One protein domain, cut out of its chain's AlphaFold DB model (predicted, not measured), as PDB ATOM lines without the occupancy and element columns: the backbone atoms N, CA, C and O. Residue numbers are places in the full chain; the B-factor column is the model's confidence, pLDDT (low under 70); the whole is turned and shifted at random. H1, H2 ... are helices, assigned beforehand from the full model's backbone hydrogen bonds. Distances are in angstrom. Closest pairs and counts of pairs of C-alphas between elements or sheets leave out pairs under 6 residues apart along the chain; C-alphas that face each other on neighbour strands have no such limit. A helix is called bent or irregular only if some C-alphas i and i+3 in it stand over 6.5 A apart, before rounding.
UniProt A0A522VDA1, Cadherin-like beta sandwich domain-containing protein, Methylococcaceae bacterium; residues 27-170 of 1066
ATOM      1  N   PRO A  27     163.624 182.727 217.940       84.38
ATOM      2  CA  PRO A  27     163.055 181.401 218.159       84.38
ATOM      3  C   PRO A  27     163.185 180.477 216.944       84.38
ATOM      4  O   PRO A  27     162.861 180.858 215.815       84.38
ATOM      5  N   ALA A  28     163.662 179.256 217.175       89.75
ATOM      6  CA  ALA A  28     164.014 178.307 216.127       89.75
ATOM      7  C   ALA A  28     162.775 177.839 215.343       89.75
ATOM      8  O   ALA A  28     161.904 177.152 215.872       89.75
ATOM      9  N   THR A  29     162.710 178.154 214.047       88.88
ATOM     10  CA  THR A  29     161.574 177.821 213.162       88.88
ATOM     11  C   THR A  29     161.771 176.508 212.391       88.88
ATOM     12  O   THR A  29     161.329 176.384 211.249       88.88
ATOM     13  N   SER A  30     162.538 175.566 212.943       92.38
ATOM     14  CA  SER A  30     162.874 174.302 212.284       92.38
ATOM     15  C   SER A  30     163.127 173.208 213.308       92.38
ATOM     16  O   SER A  30     163.905 173.415 214.236       92.38
ATOM     17  N   HIS A  31     162.540 172.041 213.078       96.31
ATOM     18  CA  HIS A  31     162.759 170.842 213.875       96.31
ATOM     19  C   HIS A  31     164.024 170.075 213.415       96.31
ATOM     20  O   HIS A  31     164.347 170.097 212.221       96.31
ATOM     21  N   PRO A  32     164.756 169.389 214.316       97.31
ATOM     22  CA  PRO A  32     164.597 169.413 215.771       97.31
ATOM     23  C   PRO A  32     165.117 170.725 216.385       97.31
ATOM     24  O   PRO A  32     166.087 171.302 215.882       97.31
ATOM     25  N   ARG A  33     164.489 171.162 217.480       96.94
ATOM     26  CA  ARG A  33     164.886 172.329 218.291       96.94
ATOM     27  C   ARG A  33     164.903 172.084 219.804       96.94
ATOM     28  O   ARG A  33     165.256 172.995 220.551       96.94
ATOM     29  N   LEU A  34     164.536 170.896 220.288       97.94
ATOM     30  CA  LEU A  34     164.614 170.527 221.705       97.94
ATOM     31  C   LEU A  34     165.844 169.648 221.943       97.94
ATOM     32  O   LEU A  34     165.956 168.570 221.359       97.94
ATOM     33  N   TRP A  35     166.783 170.129 222.762       97.56
ATOM     34  CA  TRP A  35     168.088 169.525 223.100       97.56
ATOM     35  C   TRP A  35     169.057 169.279 221.931       97.56
ATOM     36  O   TRP A  35     170.265 169.156 222.136       97.56
ATOM     37  N   LEU A  36     168.557 169.274 220.701       97.38
ATOM     38  CA  LEU A  36     169.307 169.178 219.461       97.38
ATOM     39  C   LEU A  36     169.066 170.423 218.609       97.38
ATOM     40  O   LEU A  36     168.017 171.057 218.674       97.38
ATOM     41  N   THR A  37     170.037 170.729 217.755       96.50
ATOM     42  CA  THR A  37     169.888 171.688 216.655       96.50
ATOM     43  C   THR A  37     170.095 170.956 215.327       96.50
ATOM     44  O   THR A  37     170.800 169.938 215.305       96.50
ATOM     45  N   PRO A  38     169.589 171.456 214.183       95.81
ATOM     46  CA  PRO A  38     169.804 170.800 212.890       95.81
ATOM     47  C   PRO A  38     171.294 170.631 212.540       95.81
ATOM     48  O   PRO A  38     171.687 169.632 211.935       95.81
ATOM     49  N   ALA A  39     172.143 171.568 212.982       96.12
ATOM     50  CA  ALA A  39     173.593 171.512 212.805       96.12
ATOM     51  C   ALA A  39     174.266 170.429 213.669       96.12
ATOM     52  O   ALA A  39     175.157 169.733 213.178       96.12
ATOM     53  N   LEU A  40     173.840 170.251 214.927       97.00
ATOM     54  CA  LEU A  40     174.308 169.148 215.773       97.00
ATOM     55  C   LEU A  40     173.833 167.806 215.203       97.00
ATOM     56  O   LEU A  40     174.643 166.907 214.995       97.00
ATOM     57  N   THR A  41     172.554 167.696 214.845       97.75
ATOM     58  CA  THR A  41     171.962 166.506 214.218       97.75
ATOM     59  C   THR A  41     172.709 166.068 212.957       97.75
ATOM     60  O   THR A  41     172.975 164.878 212.786       97.75
ATOM     61  N   GLN A  42     173.138 167.002 212.102       97.44
ATOM     62  CA  GLN A  42     173.956 166.672 210.931       97.44
ATOM     63  C   GLN A  42     175.310 166.042 211.315       97.44
ATOM     64  O   GLN A  42     175.755 165.100 210.658       97.44
ATOM     65  N   GLN A  43     175.951 166.507 212.393       96.62
ATOM     66  CA  GLN A  43     177.197 165.922 212.915       96.62
ATOM     67  C   GLN A  43     176.961 164.545 213.557       96.62
ATOM     68  O   GLN A  43     177.751 163.623 213.343       96.62
ATOM     69  N   LEU A  44     175.862 164.385 214.303       98.00
ATOM     70  CA  LEU A  44     175.450 163.113 214.907       98.00
ATOM     71  C   LEU A  44     175.149 162.048 213.842       98.00
ATOM     72  O   LEU A  44     175.573 160.904 213.996       98.00
ATOM     73  N   GLN A  45     174.492 162.423 212.742       97.50
ATOM     74  CA  GLN A  45     174.243 161.550 211.590       97.50
ATOM     75  C   GLN A  45     175.543 161.217 210.838       97.50
ATOM     76  O   GLN A  45     175.773 160.065 210.480       97.50
ATOM     77  N   ALA A  46     176.438 162.192 210.636       96.62
ATOM     78  CA  ALA A  46     177.708 161.971 209.936       96.62
ATOM     79  C   ALA A  46     178.642 160.976 210.654       96.62
ATOM     80  O   ALA A  46     179.426 160.293 209.993       96.62
ATOM     81  N   ARG A  47     178.550 160.865 211.989       96.06
ATOM     82  CA  ARG A  47     179.332 159.917 212.806       96.06
ATOM     83  C   ARG A  47     178.577 158.644 213.215       96.06
ATOM     84  O   ARG A  47     179.152 157.806 213.917       96.06
ATOM     85  N   ALA A  48     177.340 158.463 212.747       97.44
ATOM     86  CA  ALA A  48     176.524 157.267 212.964       97.44
ATOM     87  C   ALA A  48     176.995 156.116 212.054       97.44
ATOM     88  O   ALA A  48     176.351 155.752 211.072       97.44
ATOM     89  N   THR A  49     178.179 155.566 212.340       95.50
ATOM     90  CA  THR A  49     178.817 154.521 211.524       95.50
ATOM     91  C   THR A  49     179.142 153.275 212.353       95.50
ATOM     92  O   THR A  49     179.425 153.407 213.545       95.50
ATOM     93  N   PRO A  50     179.204 152.066 211.756       94.56
ATOM     94  CA  PRO A  50     179.586 150.842 212.474       94.56
ATOM     95  C   PRO A  50     180.987 150.854 213.115       94.56
ATOM     96  O   PRO A  50     181.308 149.938 213.863       94.56
ATOM     97  N   ALA A  51     181.828 151.853 212.816       94.75
ATOM     98  CA  ALA A  51     183.137 152.042 213.442       94.75
ATOM     99  C   ALA A  51     183.079 152.868 214.744       94.75
ATOM    100  O   ALA A  51     184.055 152.895 215.490       94.75
ATOM    101  N   ASN A  52     181.956 153.538 215.024       97.19
ATOM    102  CA  ASN A  52     181.750 154.330 216.230       97.19
ATOM    103  C   ASN A  52     181.003 153.493 217.292       97.19
ATOM    104  O   ASN A  52     179.789 153.326 217.154       97.19
ATOM    105  N   PRO A  53     181.664 152.978 218.350       96.25
ATOM    106  CA  PRO A  53     181.008 152.167 219.380       96.25
ATOM    107  C   PRO A  53     179.841 152.873 220.084       96.25
ATOM    108  O   PRO A  53     178.831 152.220 220.333       96.25
ATOM    109  N   PHE A  54     179.906 154.189 220.332       96.94
ATOM    110  CA  PHE A  54     178.797 154.929 220.958       96.94
ATOM    111  C   PHE A  54     177.524 154.906 220.099       96.94
ATOM    112  O   PHE A  54     176.416 154.895 220.632       96.94
ATOM    113  N   TYR A  55     177.674 154.845 218.771       97.62
ATOM    114  CA  TYR A  55     176.565 154.555 217.866       97.62
ATOM    115  C   TYR A  55     176.219 153.061 217.896       97.62
ATOM    116  O   TYR A  55     175.130 152.675 218.311       97.62
ATOM    117  N   GLN A  56     177.157 152.225 217.448       96.69
ATOM    118  CA  GLN A  56     176.937 150.835 217.048       96.69
ATOM    119  C   GLN A  56     176.577 149.904 218.214       96.69
ATOM    120  O   GLN A  56     175.643 149.109 218.088       96.69
ATOM    121  N   ASP A  57     177.303 150.015 219.326       95.38
ATOM    122  CA  ASP A  57     177.130 149.206 220.538       95.38
ATOM    123  C   ASP A  57     176.424 149.984 221.664       95.38
ATOM    124  O   ASP A  57     176.094 149.398 222.696       95.38
ATOM    125  N   GLY A  58     176.182 151.283 221.456       95.75
ATOM    126  CA  GLY A  58     175.403 152.170 222.317       95.75
ATOM    127  C   GLY A  58     173.968 152.373 221.827       95.75
ATOM    128  O   GLY A  58     173.168 151.434 221.818       95.75
ATOM    129  N   VAL A  59     173.628 153.591 221.391       96.38
ATOM    130  CA  VAL A  59     172.240 153.987 221.062       96.38
ATOM    131  C   VAL A  59     171.565 153.087 220.015       96.38
ATOM    132  O   VAL A  59     170.394 152.734 220.162       96.38
ATOM    133  N   ARG A  60     172.295 152.610 218.998       97.19
ATOM    134  CA  ARG A  60     171.740 151.710 217.974       97.19
ATOM    135  C   ARG A  60     171.346 150.347 218.548       97.19
ATOM    136  O   ARG A  60     170.348 149.766 218.124       97.19
ATOM    137  N   LYS A  61     172.122 149.819 219.496       95.88
ATOM    138  CA  LYS A  61     171.840 148.546 220.176       95.88
ATOM    139  C   LYS A  61     170.567 148.669 221.019       95.88
ATOM    140  O   LYS A  61     169.701 147.805 220.893       95.88
ATOM    141  N   LEU A  62     170.421 149.762 221.773       95.00
ATOM    142  CA  LEU A  62     169.206 150.071 222.536       95.00
ATOM    143  C   LEU A  62     167.975 150.169 221.615       95.00
ATOM    144  O   LEU A  62     166.966 149.497 221.842       95.00
ATOM    145  N   ALA A  63     168.083 150.907 220.507       96.94
ATOM    146  CA  ALA A  63     167.010 151.036 219.519       96.94
ATOM    147  C   ALA A  63     166.610 149.700 218.867       96.94
ATOM    148  O   ALA A  63     165.425 149.434 218.661       96.94
ATOM    149  N   VAL A  64     167.571 148.815 218.581       96.62
ATOM    150  CA  VAL A  64     167.286 147.458 218.077       96.62
ATOM    151  C   VAL A  64     166.550 146.610 219.125       96.62
ATOM    152  O   VAL A  64     165.684 145.813 218.756       96.62
ATOM    153  N   GLN A  65     166.834 146.790 220.418       94.50
ATOM    154  CA  GLN A  65     166.143 146.081 221.500       94.50
ATOM    155  C   GLN A  65     164.698 146.567 221.689       94.50
ATOM    156  O   GLN A  65     163.785 145.736 221.673       94.50
ATOM    157  N   TYR A  66     164.464 147.884 221.773       95.38
ATOM    158  CA  TYR A  66     163.106 148.448 221.788       95.38
ATOM    159  C   TYR A  66     162.313 148.023 220.541       95.38
ATOM    160  O   TYR A  66     161.160 147.604 220.652       95.38
ATOM    161  N   LYS A  67     162.935 148.039 219.352       97.31
ATOM    162  CA  LYS A  67     162.298 147.595 218.101       97.31
ATOM    163  C   LYS A  67     161.853 146.136 218.167       97.31
ATOM    164  O   LYS A  67     160.711 145.846 217.825       97.31
ATOM    165  N   ALA A  68     162.701 145.239 218.671       96.50
ATOM    166  CA  ALA A  68     162.342 143.833 218.845       96.50
ATOM    167  C   ALA A  68     161.159 143.632 219.817       96.50
ATOM    168  O   ALA A  68     160.313 142.776 219.559       96.50
ATOM    169  N   LYS A  69     161.061 144.434 220.890       94.56
ATOM    170  CA  LYS A  69     159.929 144.398 221.840       94.56
ATOM    171  C   LYS A  69     158.645 145.022 221.296       94.56
ATOM    172  O   LYS A  69     157.553 144.585 221.652       94.56
ATOM    173  N   MET A  70     158.755 146.020 220.424       96.00
ATOM    174  CA  MET A  70     157.615 146.573 219.694       96.00
ATOM    175  C   MET A  70     157.092 145.571 218.652       96.00
ATOM    176  O   MET A  70     155.887 145.345 218.575       96.00
ATOM    177  N   ASP A  71     157.989 144.933 217.890       97.56
ATOM    178  CA  ASP A  71     157.651 143.954 216.843       97.56
ATOM    179  C   ASP A  71     157.059 142.649 217.410       97.56
ATOM    180  O   ASP A  71     156.211 142.028 216.769       97.56
ATOM    181  N   SER A  72     157.452 142.237 218.622       96.75
ATOM    182  CA  SER A  72     156.827 141.115 219.344       96.75
ATOM    183  C   SER A  72     155.503 141.481 220.031       96.75
ATOM    184  O   SER A  72     154.794 140.594 220.506       96.75
ATOM    185  N   GLY A  73     155.173 142.776 220.115       94.50
ATOM    186  CA  GLY A  73     154.057 143.299 220.901       94.50
ATOM    187  C   GLY A  73     154.256 143.218 222.420       94.50
ATOM    188  O   GLY A  73     153.309 143.468 223.161       94.50
ATOM    189  N   GLU A  74     155.456 142.862 222.887       92.56
ATOM    190  CA  GLU A  74     155.808 142.753 224.308       92.56
ATOM    191  C   GLU A  74     155.811 144.130 224.987       92.56
ATOM    192  O   GLU A  74     155.284 144.264 226.084       92.56
ATOM    193  N   LEU A  75     156.311 145.174 224.312       90.12
ATOM    194  CA  LEU A  75     156.391 146.538 224.860       90.12
ATOM    195  C   LEU A  75     155.027 147.051 225.367       90.12
ATOM    196  O   LEU A  75     154.931 147.615 226.449       90.12
ATOM    197  N   TYR A  76     153.950 146.750 224.633       91.12
ATOM    198  CA  TYR A  76     152.573 147.129 224.980       91.12
ATOM    199  C   TYR A  76     151.908 146.257 226.065       91.12
ATOM    200  O   TYR A  76     150.733 146.464 226.370       91.12
ATOM    201  N   GLN A  77     152.604 145.233 226.566       88.56
ATOM    202  CA  GLN A  77     152.164 144.364 227.670       88.56
ATOM    203  C   GLN A  77     152.926 144.666 228.963       88.56
ATOM    204  O   GLN A  77     152.449 144.329 230.044       88.56
ATOM    205  N   LEU A  78     154.115 145.257 228.830       84.62
ATOM    206  CA  LEU A  78     155.006 145.630 229.921       84.62
ATOM    207  C   LEU A  78     154.638 146.992 230.523       84.62
ATOM    208  O   LEU A  78     154.774 147.170 231.726       84.62
ATOM    209  N   ASP A  79     154.142 147.916 229.697       88.62
ATOM    210  CA  ASP A  79     153.768 149.271 230.105       88.62
ATOM    211  C   ASP A  79     152.253 149.515 229.973       88.62
ATOM    212  O   ASP A  79     151.664 149.455 228.887       88.62
ATOM    213  N   ASN A  80     151.620 149.804 231.110       88.88
ATOM    214  CA  ASN A  80     150.228 150.235 231.244       88.88
ATOM    215  C   ASN A  80     150.097 151.718 231.653       88.88
ATOM    216  O   ASN A  80     148.975 152.189 231.855       88.88
ATOM    217  N   GLY A  81     151.207 152.448 231.785       87.75
ATOM    218  CA  GLY A  81     151.288 153.832 232.250       87.75
ATOM    219  C   GLY A  81     151.210 154.002 233.766       87.75
ATOM    220  O   GLY A  81     150.965 155.115 234.226       87.75
ATOM    221  N   ASP A  82     151.312 152.925 234.548       86.81
ATOM    222  CA  ASP A  82     151.291 152.991 236.014       86.81
ATOM    223  C   ASP A  82     152.547 153.738 236.513       86.81
ATOM    224  O   ASP A  82     153.665 153.365 236.126       86.81
ATOM    225  N   PRO A  83     152.404 154.808 237.324       77.62
ATOM    226  CA  PRO A  83     153.553 155.559 237.808       77.62
ATOM    227  C   PRO A  83     154.333 154.870 238.926       77.62
ATOM    228  O   PRO A  83     155.494 155.206 239.127       77.62
ATOM    229  N   TRP A  84     153.761 153.864 239.586       74.38
ATOM    230  CA  TRP A  84     154.458 153.031 240.575       74.38
ATOM    231  C   TRP A  84     154.783 151.634 240.017       74.38
ATOM    232  O   TRP A  84     155.516 150.857 240.629       74.38
ATOM    233  N   GLY A  85     154.272 151.319 238.823       60.66
ATOM    234  CA  GLY A  85     154.510 150.084 238.081       60.66
ATOM    235  C   GLY A  85     155.905 149.982 237.453       60.66
ATOM    236  O   GLY A  85     156.034 150.071 236.235       60.66
ATOM    237  N   GLY A  86     156.918 149.749 238.291       52.56
ATOM    238  CA  GLY A  86     158.167 149.040 237.972       52.56
ATOM    239  C   GLY A  86     158.970 149.495 236.745       52.56
ATOM    240  O   GLY A  86     158.843 148.930 235.656       52.56
ATOM    241  N   VAL A  87     159.949 150.381 236.961       50.06
ATOM    242  CA  VAL A  87     161.071 150.610 236.021       50.06
ATOM    243  C   VAL A  87     162.063 149.431 235.949       50.06
ATOM    244  O   VAL A  87     162.983 149.463 235.134       50.06
ATOM    245  N   ASP A  88     161.844 148.349 236.713       46.03
ATOM    246  CA  ASP A  88     162.626 147.096 236.847       46.03
ATOM    247  C   ASP A  88     163.189 146.496 235.540       46.03
ATOM    248  O   ASP A  88     164.147 145.712 235.527       46.03
ATOM    249  N   ILE A  89     162.563 146.824 234.413       55.06
ATOM    250  CA  ILE A  89     162.882 146.316 233.082       55.06
ATOM    251  C   ILE A  89     163.377 147.380 232.097       55.06
ATOM    252  O   ILE A  89     163.763 146.974 231.004       55.06
ATOM    253  N   GLY A  90     163.373 148.678 232.423       67.19
ATOM    254  CA  GLY A  90     163.782 149.770 231.522       67.19
ATOM    255  C   GLY A  90     163.291 149.590 230.080       67.19
ATOM    256  O   GLY A  90     164.100 149.468 229.167       67.19
ATOM    257  N   TYR A  91     161.982 149.395 229.897       80.62
ATOM    258  CA  TYR A  91     161.331 149.212 228.593       80.62
ATOM    259  C   TYR A  91     159.876 149.685 228.680       80.62
ATOM    260  O   TYR A  91     158.939 148.886 228.708       80.62
ATOM    261  N   ASP A  92     159.723 150.996 228.748       88.94
ATOM    262  CA  ASP A  92     158.478 151.756 228.730       88.94
ATOM    263  C   ASP A  92     158.106 152.200 227.290       88.94
ATOM    264  O   ASP A  92     158.903 152.075 226.353       88.94
ATOM    265  N   ILE A  93     156.900 152.725 227.066       93.38
ATOM    266  CA  ILE A  93     156.475 153.175 225.727       93.38
ATOM    267  C   ILE A  93     157.029 154.566 225.369       93.38
ATOM    268  O   ILE A  93     157.191 154.851 224.180       93.38
ATOM    269  N   ALA A  94     157.344 155.424 226.342       93.38
ATOM    270  CA  ALA A  94     157.747 156.812 226.115       93.38
ATOM    271  C   ALA A  94     159.228 156.941 225.714       93.38
ATOM    272  O   ALA A  94     159.516 157.447 224.629       93.38
ATOM    273  N   GLY A  95     160.162 156.398 226.496       92.44
ATOM    274  CA  GLY A  95     161.576 156.237 226.153       92.44
ATOM    275  C   GLY A  95     161.773 155.362 224.911       92.44
ATOM    276  O   GLY A  95     162.643 155.630 224.083       92.44
ATOM    277  N   GLY A  96     160.893 154.379 224.688       95.19
ATOM    278  CA  GLY A  96     160.836 153.653 223.416       95.19
ATOM    279  C   GLY A  96     160.505 154.555 222.222       95.19
ATOM    280  O   GLY A  96     161.079 154.386 221.143       95.19
ATOM    281  N   ALA A  97     159.612 155.532 222.402       97.88
ATOM    282  CA  ALA A  97     159.282 156.522 221.381       97.88
ATOM    283  C   ALA A  97     160.437 157.516 221.157       97.88
ATOM    284  O   ALA A  97     160.801 157.763 220.004       97.88
ATOM    285  N   GLU A  98     161.063 157.998 222.237       97.81
ATOM    286  CA  GLU A  98     162.209 158.920 222.225       97.81
ATOM    287  C   GLU A  98     163.404 158.317 221.470       97.81
ATOM    288  O   GLU A  98     163.916 158.914 220.518       97.81
ATOM    289  N   VAL A  99     163.812 157.094 221.828       98.06
ATOM    290  CA  VAL A  99     164.934 156.382 221.193       98.06
ATOM    291  C   VAL A  99     164.682 156.172 219.697       98.06
ATOM    292  O   VAL A  99     165.601 156.313 218.883       98.06
ATOM    293  N   PHE A 100     163.442 155.882 219.290       98.81
ATOM    294  CA  PHE A 100     163.089 155.809 217.871       98.81
ATOM    295  C   PHE A 100     163.095 157.182 217.188       98.81
ATOM    296  O   PHE A 100     163.548 157.277 216.047       98.81
ATOM    297  N   ALA A 101     162.644 158.246 217.854       98.81
ATOM    298  CA  ALA A 101     162.661 159.595 217.296       98.81
ATOM    299  C   ALA A 101     164.101 160.070 217.054       98.81
ATOM    300  O   ALA A 101     164.427 160.520 215.954       98.81
ATOM    301  N   PHE A 102     164.995 159.838 218.018       98.69
ATOM    302  CA  PHE A 102     166.426 160.114 217.898       98.69
ATOM    303  C   PHE A 102     167.068 159.328 216.744       98.69
ATOM    304  O   PHE A 102     167.780 159.888 215.909       98.69
ATOM    305  N   MET A 103     166.759 158.033 216.616       98.69
ATOM    306  CA  MET A 103     167.229 157.222 215.485       98.69
ATOM    307  C   MET A 103     166.641 157.667 214.138       98.69
ATOM    308  O   MET A 103     167.319 157.540 213.116       98.69
ATOM    309  N   SER A 104     165.441 158.255 214.117       98.69
ATOM    310  CA  SER A 104     164.858 158.871 212.913       98.69
ATOM    311  C   SER A 104     165.597 160.139 212.455       98.69
ATOM    312  O   SER A 104     165.478 160.536 211.295       98.69
ATOM    313  N   LEU A 105     166.439 160.720 213.317       98.44
ATOM    314  CA  LEU A 105     167.385 161.775 212.958       98.44
ATOM    315  C   LEU A 105     168.743 161.215 212.501       98.44
ATOM    316  O   LEU A 105     169.297 161.703 211.513       98.44
ATOM    317  N   ILE A 106     169.304 160.213 213.194       97.94
ATOM    318  CA  ILE A 106     170.727 159.839 213.028       97.94
ATOM    319  C   ILE A 106     171.019 158.587 212.183       97.94
ATOM    320  O   ILE A 106     172.142 158.468 211.698       97.94
ATOM    321  N   GLU A 107     170.078 157.656 211.987       97.88
ATOM    322  CA  GLU A 107     170.356 156.370 211.311       97.88
ATOM    323  C   GLU A 107     170.840 156.594 209.857       97.88
ATOM    324  O   GLU A 107     170.135 157.238 209.073       97.88
ATOM    325  N   PRO A 108     172.027 156.098 209.448       95.94
ATOM    326  CA  PRO A 108     172.587 156.325 208.115       95.94
ATOM    327  C   PRO A 108     171.752 155.731 206.973       95.94
ATOM    328  O   PRO A 108     171.751 156.321 205.893       95.94
ATOM    329  N   ASP A 109     171.041 154.615 207.171       96.88
ATOM    330  CA  ASP A 109     170.122 154.072 206.159       96.88
ATOM    331  C   ASP A 109     168.788 154.849 206.137       96.88
ATOM    332  O   ASP A 109     168.038 154.789 207.113       96.88
ATOM    333  N   PRO A 110     168.419 155.523 205.026       96.88
ATOM    334  CA  PRO A 110     167.145 156.232 204.925       96.88
ATOM    335  C   PRO A 110     165.910 155.339 205.111       96.88
ATOM    336  O   PRO A 110     164.874 155.837 205.549       96.88
ATOM    337  N   ALA A 111     165.987 154.040 204.793       98.06
ATOM    338  CA  ALA A 111     164.856 153.126 204.953       98.06
ATOM    339  C   ALA A 111     164.631 152.755 206.428       98.06
ATOM    340  O   ALA A 111     163.512 152.889 206.928       98.06
ATOM    341  N   ALA A 112     165.684 152.359 207.148       97.62
ATOM    342  CA  ALA A 112     165.628 152.156 208.596       97.62
ATOM    343  C   ALA A 112     165.256 153.446 209.350       97.62
ATOM    344  O   ALA A 112     164.435 153.397 210.263       97.62
ATOM    345  N   ARG A 113     165.779 154.607 208.932       97.00
ATOM    346  CA  ARG A 113     165.437 155.925 209.494       97.00
ATOM    347  C   ARG A 113     163.934 156.226 209.413       97.00
ATOM    348  O   ARG A 113     163.346 156.660 210.403       97.00
ATOM    349  N   ALA A 114     163.307 155.949 208.266       98.38
ATOM    350  CA  ALA A 114     161.870 156.140 208.069       98.38
ATOM    351  C   ALA A 114     161.012 155.155 208.885       98.38
ATOM    352  O   ALA A 114     159.972 155.541 209.421       98.38
ATOM    353  N   ASP A 115     161.453 153.900 209.028       98.69
ATOM    354  CA  ASP A 115     160.817 152.921 209.922       98.69
ATOM    355  C   ASP A 115     160.906 153.364 211.395       98.69
ATOM    356  O   ASP A 115     159.897 153.315 212.096       98.69
ATOM    357  N   TYR A 116     162.049 153.889 211.853       98.75
ATOM    358  CA  TYR A 116     162.172 154.458 213.200       98.75
ATOM    359  C   TYR A 116     161.241 155.663 213.418       98.75
ATOM    360  O   TYR A 116     160.496 155.668 214.396       98.75
ATOM    361  N   GLY A 117     161.183 156.632 212.498       98.75
ATOM    362  CA  GLY A 117     160.281 157.791 212.630       98.75
ATOM    363  C   GLY A 117     158.799 157.401 212.680       98.75
ATOM    364  O   GLY A 117     158.045 157.867 213.537       98.75
ATOM    365  N   GLN A 118     158.387 156.446 211.841       98.75
ATOM    366  CA  GLN A 118     157.028 155.905 211.874       98.75
ATOM    367  C   GLN A 118     156.714 155.178 213.195       98.75
ATOM    368  O   GLN A 118     155.575 155.238 213.668       98.75
ATOM    369  N   ARG A 119     157.696 154.498 213.800       98.81
ATOM    370  CA  ARG A 119     157.550 153.817 215.097       98.81
ATOM    371  C   ARG A 119     157.462 154.794 216.260       98.81
ATOM    372  O   ARG A 119     156.578 154.619 217.093       98.81
ATOM    373  N   ALA A 120     158.303 155.826 216.270       98.88
ATOM    374  CA  ALA A 120     158.277 156.917 217.243       98.88
ATOM    375  C   ALA A 120     156.877 157.546 217.323       98.88
ATOM    376  O   ALA A 120     156.233 157.531 218.375       98.88
ATOM    377  N   ARG A 121     156.338 157.959 216.166       98.75
ATOM    378  CA  ARG A 121     154.967 158.475 216.037       98.75
ATOM    379  C   ARG A 121     153.912 157.474 216.516       98.75
ATOM    380  O   ARG A 121     152.961 157.864 217.187       98.75
ATOM    381  N   ASN A 122     154.066 156.183 216.222       98.81
ATOM    382  CA  ASN A 122     153.100 155.165 216.649       98.81
ATOM    383  C   ASN A 122     153.119 154.889 218.166       98.81
ATOM    384  O   ASN A 122     152.054 154.625 218.723       98.81
ATOM    385  N   LEU A 123     154.275 154.968 218.835       98.44
ATOM    386  CA  LEU A 123     154.367 154.832 220.295       98.44
ATOM    387  C   LEU A 123     153.850 156.083 221.020       98.44
ATOM    388  O   LEU A 123     153.022 155.955 221.920       98.44
ATOM    389  N   ALA A 124     154.218 157.289 220.573       98.62
ATOM    390  CA  ALA A 124     153.644 158.521 221.119       98.62
ATOM    391  C   ALA A 124     152.114 158.542 220.976       98.62
ATOM    392  O   ALA A 124     151.398 158.736 221.958       98.62
ATOM    393  N   MET A 125     151.583 158.246 219.782       98.69
ATOM    394  CA  MET A 125     150.132 158.220 219.574       98.69
ATOM    395  C   MET A 125     149.419 157.109 220.361       98.69
ATOM    396  O   MET A 125     148.271 157.307 220.750       98.69
ATOM    397  N   TYR A 126     150.082 155.990 220.684       97.88
ATOM    398  CA  TYR A 126     149.522 154.961 221.573       97.88
ATOM    399  C   TYR A 126     149.177 155.530 222.959       97.88
ATOM    400  O   TYR A 126     148.113 155.202 223.497       97.88
ATOM    401  N   ILE A 127     150.047 156.379 223.518       97.25
ATOM    402  CA  ILE A 127     149.824 157.070 224.797       97.25
ATOM    403  C   ILE A 127     148.760 158.157 224.618       97.25
ATOM    404  O   ILE A 127     147.746 158.139 225.311       97.25
ATOM    405  N   ILE A 128     148.935 159.059 223.650       98.44
ATOM    406  CA  ILE A 128     148.054 160.220 223.419       98.44
ATOM    407  C   ILE A 128     146.592 159.803 223.189       98.44
ATOM    408  O   ILE A 128     145.690 160.344 223.832       98.44
ATOM    409  N   ASP A 129     146.336 158.789 222.353       98.25
ATOM    410  CA  ASP A 129     144.978 158.274 222.136       98.25
ATOM    411  C   ASP A 129     144.382 157.636 223.412       98.25
ATOM    412  O   ASP A 129     143.161 157.634 223.561       98.25
ATOM    413  N   ARG A 130     145.201 157.163 224.370       96.25
ATOM    414  CA  ARG A 130     144.751 156.662 225.691       96.25
ATOM    415  C   ARG A 130     144.500 157.765 226.714       96.25
ATOM    416  O   ARG A 130     143.622 157.588 227.554       96.25
ATOM    417  N   VAL A 131     145.193 158.903 226.634       96.56
ATOM    418  CA  VAL A 131     144.856 160.102 227.431       96.56
ATOM    419  C   VAL A 131     143.520 160.699 226.974       96.56
ATOM    420  O   VAL A 131     142.723 161.171 227.787       96.56
ATOM    421  N   LEU A 132     143.263 160.679 225.662       96.06
ATOM    422  CA  LEU A 132     142.026 161.190 225.066       96.06
ATOM    423  C   LEU A 132     140.862 160.191 225.164       96.06
ATOM    424  O   LEU A 132     139.724 160.609 225.372       96.06
ATOM    425  N   THR A 133     141.138 158.888 225.049       95.75
ATOM    426  CA  THR A 133     140.159 157.793 225.149       95.75
ATOM    427  C   THR A 133     140.647 156.743 226.161       95.75
ATOM    428  O   THR A 133     141.310 155.778 225.772       95.75
ATOM    429  N   PRO A 134     140.332 156.904 227.463       92.44
ATOM    430  CA  PRO A 134     140.800 156.009 228.520       92.44
ATOM    431  C   PRO A 134     140.487 154.529 228.270       92.44
ATOM    432  O   PRO A 134     139.346 154.149 228.000       92.44
ATOM    433  N   ALA A 135     141.509 153.683 228.410       88.19
ATOM    434  CA  ALA A 135     141.399 152.232 228.308       88.19
ATOM    435  C   ALA A 135     141.387 151.586 229.703       88.19
ATOM    436  O   ALA A 135     142.158 151.968 230.583       88.19
ATOM    437  N   GLN A 136     140.526 150.585 229.911       88.81
ATOM    438  CA  GLN A 136     140.428 149.885 231.195       88.81
ATOM    439  C   GLN A 136     141.761 149.205 231.554       88.81
ATOM    440  O   GLN A 136     142.294 148.438 230.758       88.81
ATOM    441  N   GLY A 137     142.262 149.464 232.766       85.62
ATOM    442  CA  GLY A 137     143.539 148.929 233.257       85.62
ATOM    443  C   GLY A 137     144.782 149.729 232.845       85.62
ATOM    444  O   GLY A 137     145.881 149.320 233.205       85.62
ATOM    445  N   MET A 138     144.617 150.852 232.129       89.06
ATOM    446  CA  MET A 138     145.718 151.716 231.687       89.06
ATOM    447  C   MET A 138     145.660 153.089 232.379       89.06
ATOM    448  O   MET A 138     144.615 153.747 232.403       89.06
ATOM    449  N   TYR A 139     146.795 153.545 232.898       91.69
ATOM    450  CA  TYR A 139     146.914 154.688 233.805       91.69
ATOM    451  C   TYR A 139     147.292 156.012 233.123       91.69
ATOM    452  O   TYR A 139     147.078 157.059 233.726       91.69
ATOM    453  N   PHE A 140     147.738 155.995 231.857       92.38
ATOM    454  CA  PHE A 140     148.167 157.179 231.075       92.38
ATOM    455  C   PHE A 140     147.238 158.408 231.158       92.38
ATOM    456  O   PHE A 140     147.668 159.539 230.952       92.38
ATOM    457  N   HIS A 141     145.945 158.190 231.407       93.12
ATOM    458  CA  HIS A 141     144.917 159.227 231.441       93.12
ATOM    459  C   HIS A 141     144.750 159.938 232.798       93.12
ATOM    460  O   HIS A 141     144.041 160.945 232.858       93.12
ATOM    461  N   TYR A 142     145.349 159.430 233.880       93.19
ATOM    462  CA  TYR A 142     145.283 160.062 235.202       93.19
ATOM    463  C   TYR A 142     146.318 161.197 235.336       93.19
ATOM    464  O   TYR A 142     147.394 161.094 234.749       93.19
ATOM    465  N   PRO A 143     146.062 162.246 236.148       92.75
ATOM    466  CA  PRO A 143     146.997 163.367 236.316       92.75
ATOM    467  C   PRO A 143     148.407 162.953 236.750       92.75
ATOM    468  O   PRO A 143     149.381 163.420 236.167       92.75
ATOM    469  N   ILE A 144     148.485 161.992 237.677       91.00
ATOM    470  CA  ILE A 144     149.708 161.339 238.175       91.00
ATOM    471  C   ILE A 144     150.661 160.852 237.071       91.00
ATOM    472  O   ILE A 144     151.870 160.894 237.260       91.00
ATOM    473  N   PHE A 145     150.174 160.466 235.886       92.12
ATOM    474  CA  PHE A 145     151.068 160.077 234.789       92.12
ATOM    475  C   PHE A 145     151.970 161.239 234.326       92.12
ATOM    476  O   PHE A 145     153.074 161.008 233.846       92.12
ATOM    477  N   ALA A 146     151.525 162.485 234.506       93.94
ATOM    478  CA  ALA A 146     152.247 163.695 234.118       93.94
ATOM    479  C   ALA A 146     152.786 164.523 235.304       93.94
ATOM    480  O   ALA A 146     153.402 165.556 235.051       93.94
ATOM    481  N   THR A 147     152.550 164.113 236.559       93.12
ATOM    482  CA  THR A 147     152.954 164.862 237.779       93.12
ATOM    483  C   THR A 147     153.595 164.014 238.886       93.12
ATOM    484  O   THR A 147     154.069 164.551 239.881       93.12
ATOM    485  N   ASP A 148     153.561 162.690 238.761       91.69
ATOM    486  CA  ASP A 148     154.170 161.725 239.688       91.69
ATOM    487  C   ASP A 148     155.419 161.110 239.014       91.69
ATOM    488  O   ASP A 148     155.903 161.645 238.013       91.69
ATOM    489  N   TYR A 149     155.955 159.990 239.503       87.88
ATOM    490  CA  TYR A 149     157.232 159.402 239.054       87.88
ATOM    491  C   TYR A 149     157.438 159.293 237.527       87.88
ATOM    492  O   TYR A 149     158.565 159.468 237.069       87.88
ATOM    493  N   ARG A 150     156.388 159.066 236.721       88.81
ATOM    494  CA  ARG A 150     156.472 159.072 235.237       88.81
ATOM    495  C   ARG A 150     156.737 160.472 234.685       88.81
ATOM    496  O   ARG A 150     157.663 160.663 233.904       88.81
ATOM    497  N   GLY A 151     155.980 161.467 235.149       91.75
ATOM    498  CA  GLY A 151     156.217 162.877 234.834       91.75
ATOM    499  C   GLY A 151     157.569 163.377 235.352       91.75
ATOM    500  O   GLY A 151     158.163 164.258 234.733       91.75
ATOM    501  N   ASN A 152     158.076 162.782 236.434       91.94
ATOM    502  CA  ASN A 152     159.396 163.066 236.987       91.94
ATOM    503  C   ASN A 152     160.520 162.481 236.113       91.94
ATOM    504  O   ASN A 152     161.319 163.219 235.540       91.94
ATOM    505  N   PHE A 153     160.554 161.158 235.937       89.19
ATOM    506  CA  PHE A 153     161.697 160.459 235.344       89.19
ATOM    507  C   PHE A 153     161.644 160.250 233.824       89.19
ATOM    508  O   PHE A 153     162.702 159.987 233.256       89.19
ATOM    509  N   GLU A 154     160.476 160.365 233.180       89.88
ATOM    510  CA  GLU A 154     160.265 160.092 231.740       89.88
ATOM    511  C   GLU A 154     159.499 161.228 231.010       89.88
ATOM    512  O   GLU A 154     159.216 161.137 229.811       89.88
ATOM    513  N   GLY A 155     159.133 162.309 231.715       93.00
ATOM    514  CA  GLY A 155     158.255 163.381 231.217       93.00
ATOM    515  C   GLY A 155     158.786 164.158 230.003       93.00
ATOM    516  O   GLY A 155     158.008 164.762 229.260       93.00
ATOM    517  N   GLU A 156     160.093 164.101 229.743       95.81
ATOM    518  CA  GLU A 156     160.729 164.656 228.548       95.81
ATOM    519  C   GLU A 156     160.367 163.917 227.250       95.81
ATOM    520  O   GLU A 156     160.323 164.519 226.172       95.81
ATOM    521  N   ALA A 157     160.090 162.613 227.332       96.06
ATOM    522  CA  ALA A 157     160.237 161.715 226.193       96.06
ATOM    523  C   ALA A 157     159.199 161.954 225.084       96.06
ATOM    524  O   ALA A 157     159.520 161.848 223.899       96.06
ATOM    525  N   ILE A 158     157.959 162.326 225.427       98.19
ATOM    526  CA  ILE A 158     156.893 162.575 224.436       98.19
ATOM    527  C   ILE A 158     157.049 163.940 223.731       98.19
ATOM    528  O   ILE A 158     156.952 163.965 222.500       98.19
ATOM    529  N   PRO A 159     157.343 165.060 224.426       98.56
ATOM    530  CA  PRO A 159     157.764 166.305 223.777       98.56
ATOM    531  C   PRO A 159     158.967 166.151 222.835       98.56
ATOM    532  O   PRO A 159     158.902 166.616 221.697       98.56
ATOM    533  N   LEU A 160     160.026 165.454 223.267       98.69
ATOM    534  CA  LEU A 160     161.207 165.191 222.433       98.69
ATOM    535  C   LEU A 160     160.869 164.296 221.234       98.69
ATOM    536  O   LEU A 160     161.304 164.566 220.117       98.69
ATOM    537  N   THR A 161     160.015 163.284 221.427       98.81
ATOM    538  CA  THR A 161     159.515 162.445 220.330       98.81
ATOM    539  C   THR A 161     158.802 163.269 219.258       98.81
ATOM    540  O   THR A 161     159.023 163.035 218.067       98.81
ATOM    541  N   LEU A 162     157.956 164.228 219.653       98.75
ATOM    542  CA  LEU A 162     157.289 165.114 218.698       98.75
ATOM    543  C   LEU A 162     158.305 165.993 217.959       98.75
ATOM    544  O   LEU A 162     158.270 166.035 216.734       98.75
ATOM    545  N   ASP A 163     159.218 166.655 218.672       98.75
ATOM    546  CA  ASP A 163     160.213 167.547 218.063       98.75
ATOM    547  C   ASP A 163     161.156 166.819 217.090       98.75
ATOM    548  O   ASP A 163     161.431 167.314 215.998       98.75
ATOM    549  N   TRP A 164     161.631 165.627 217.449       98.75
ATOM    550  CA  TRP A 164     162.620 164.886 216.660       98.75
ATOM    551  C   TRP A 164     162.011 164.098 215.494       98.75
ATOM    552  O   TRP A 164     162.698 163.861 214.503       98.75
ATOM    553  N   ALA A 165     160.730 163.721 215.570       98.56
ATOM    554  CA  ALA A 165     160.016 163.009 214.505       98.56
ATOM    555  C   ALA A 165     158.865 163.836 213.888       98.56
ATOM    556  O   ALA A 165     157.907 163.264 213.366       98.56
ATOM    557  N   TYR A 166     158.953 165.173 213.918       98.38
ATOM    558  CA  TYR A 166     157.850 166.101 213.609       98.38
ATOM    559  C   TYR A 166     157.130 165.841 212.273       98.38
ATOM    560  O   TYR A 166     155.899 165.849 212.221       98.38
ATOM    561  N   ASP A 167     157.883 165.536 211.211       97.38
ATOM    562  CA  ASP A 167     157.357 165.260 209.862       97.38
ATOM    563  C   ASP A 167     156.563 163.940 209.751       97.38
ATOM    564  O   ASP A 167     155.835 163.735 208.778       97.38
ATOM    565  N   TYR A 168     156.675 163.036 210.731       98.56
ATOM    566  CA  TYR A 168     155.911 161.782 210.779       98.56
ATOM    567  C   TYR A 168     154.533 161.950 211.444       98.56
ATOM    568  O   TYR A 168     153.697 161.046 211.348       98.56
ATOM    569  N   PHE A 169     154.273 163.086 212.100       98.62
ATOM    570  CA  PHE A 169     152.983 163.409 212.709       98.62
ATOM    571  C   PHE A 169     152.102 164.199 211.738       98.62
ATOM    572  O   PHE A 169     152.467 165.276 211.265       98.62
ATOM    573  N   SER A 170     150.902 163.685 211.467       98.19
ATOM    574  CA  SER A 170     149.890 164.428 210.712       98.19
ATOM    575  C   SER A 170     149.340 165.601 211.533       98.19
ATOM    576  O   SER A 170     149.410 165.587 212.760       98.19
TER     577      SER A 170
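What this domain is: This is residues 27 to 170 of the 1066 residues of the protein "Cadherin-like beta sandwich domain-containing protein" of Methylococcaceae bacterium (UniProt A0A522VDA1). Helix H4 forms the core: the longest helix, H5, folds back beside it as a helical hairpin, the short H8 packs on H4 too, and H2 crosses H4 steeply on the side away from H8. H1 stands crosswise at the last residues of H4, while the small helices H6 and H7 lie toward the other end of the domain, apart from the core helix. The printed part has 144 residues with eight named helices, H1 to H8 in order, and no named strand; the class is all helix, and the packing is part aligned, part crossed. It is compact, with a radius of gyration of the C-alphas of 15.3 A, and spans 44 by 36 by 25 A.

How they stand to each other: H5, residues 110 to 132, touches H4, residues 93 to 106, at a shallow tilt of 29 degrees, opposite ways; their closest C-alphas, of Ala 97 and Ala 120, are 4.3 A apart. H4 is the hub, touching four helices. H8, residues 157 to 164, touches H4 at a shallow tilt of 21 degrees, the same way, closest at the C-alphas of Glu 98 and Thr 161, 4.8 A. H5 touches H8 with residues 120 to 124 alone, at a steep tilt of 44 degrees, opposite ways; the closest C-alphas, of Ala 124 and Ile 158, are 6.2 A apart. H2, residues 53 to 71, touches H4 with residues 59 to 66 alone, at a steep tilt of 50 degrees, opposite ways; the closest C-alphas, of Tyr 66 and Gly 96, are 5.9 A apart. H2 and H5 are near each other. H4 touches H1, residues 38 to 46, with residues 105 to 106 alone; they are about perpendicular at 81 degrees, and the C-alphas of Gln 45 and Ile 106 are closest at 4.2 A. H3, residues 75 to 78, and H2 only just touch, and only at the corner, with 3 pairs of C-alphas within 8 A, the closest those of Lys 69 and Leu 75 at 5.1 A. H6, residues 143 to 146, and H7, residues 149 to 153, touch only at the corner, closest at the C-alphas of Phe 145 and Gly 151, 5.9 A. Every O i to N i+4 pair is within hydrogen-bond range in H1, H4, H7 and H8, against 11 of 15 in H2 and 18 of 19 in H5; H3 and H6 are too short for such a pair.

Where its parts are: H5 is 32.6 A long, from C-alpha 110 at (167.145, 156.232, 204.925) to C-alpha 132. H2 is 24.9 A, with a kink of 27 degrees near residue 61, and is only just irregular: C-alphas 56 and 59 are 6.9 A apart. H4 is 20.2 A, H1 12.2 A and H8 10.3 A. H1 begins with C-alpha 38 at (169.804, 170.800, 212.890), and H8 ends with C-alpha 164 at (162.620, 164.886, 216.660).

The domain as a whole: The C-alphas farthest apart, of Ala 51 and Gln 136, are 46.3 A apart. The printed part has no cut. The link from H3 to H4, residues 79 to 92, is long. Mean pLDDT of the printed part is 93.3; residues 85 to 90 are under 70.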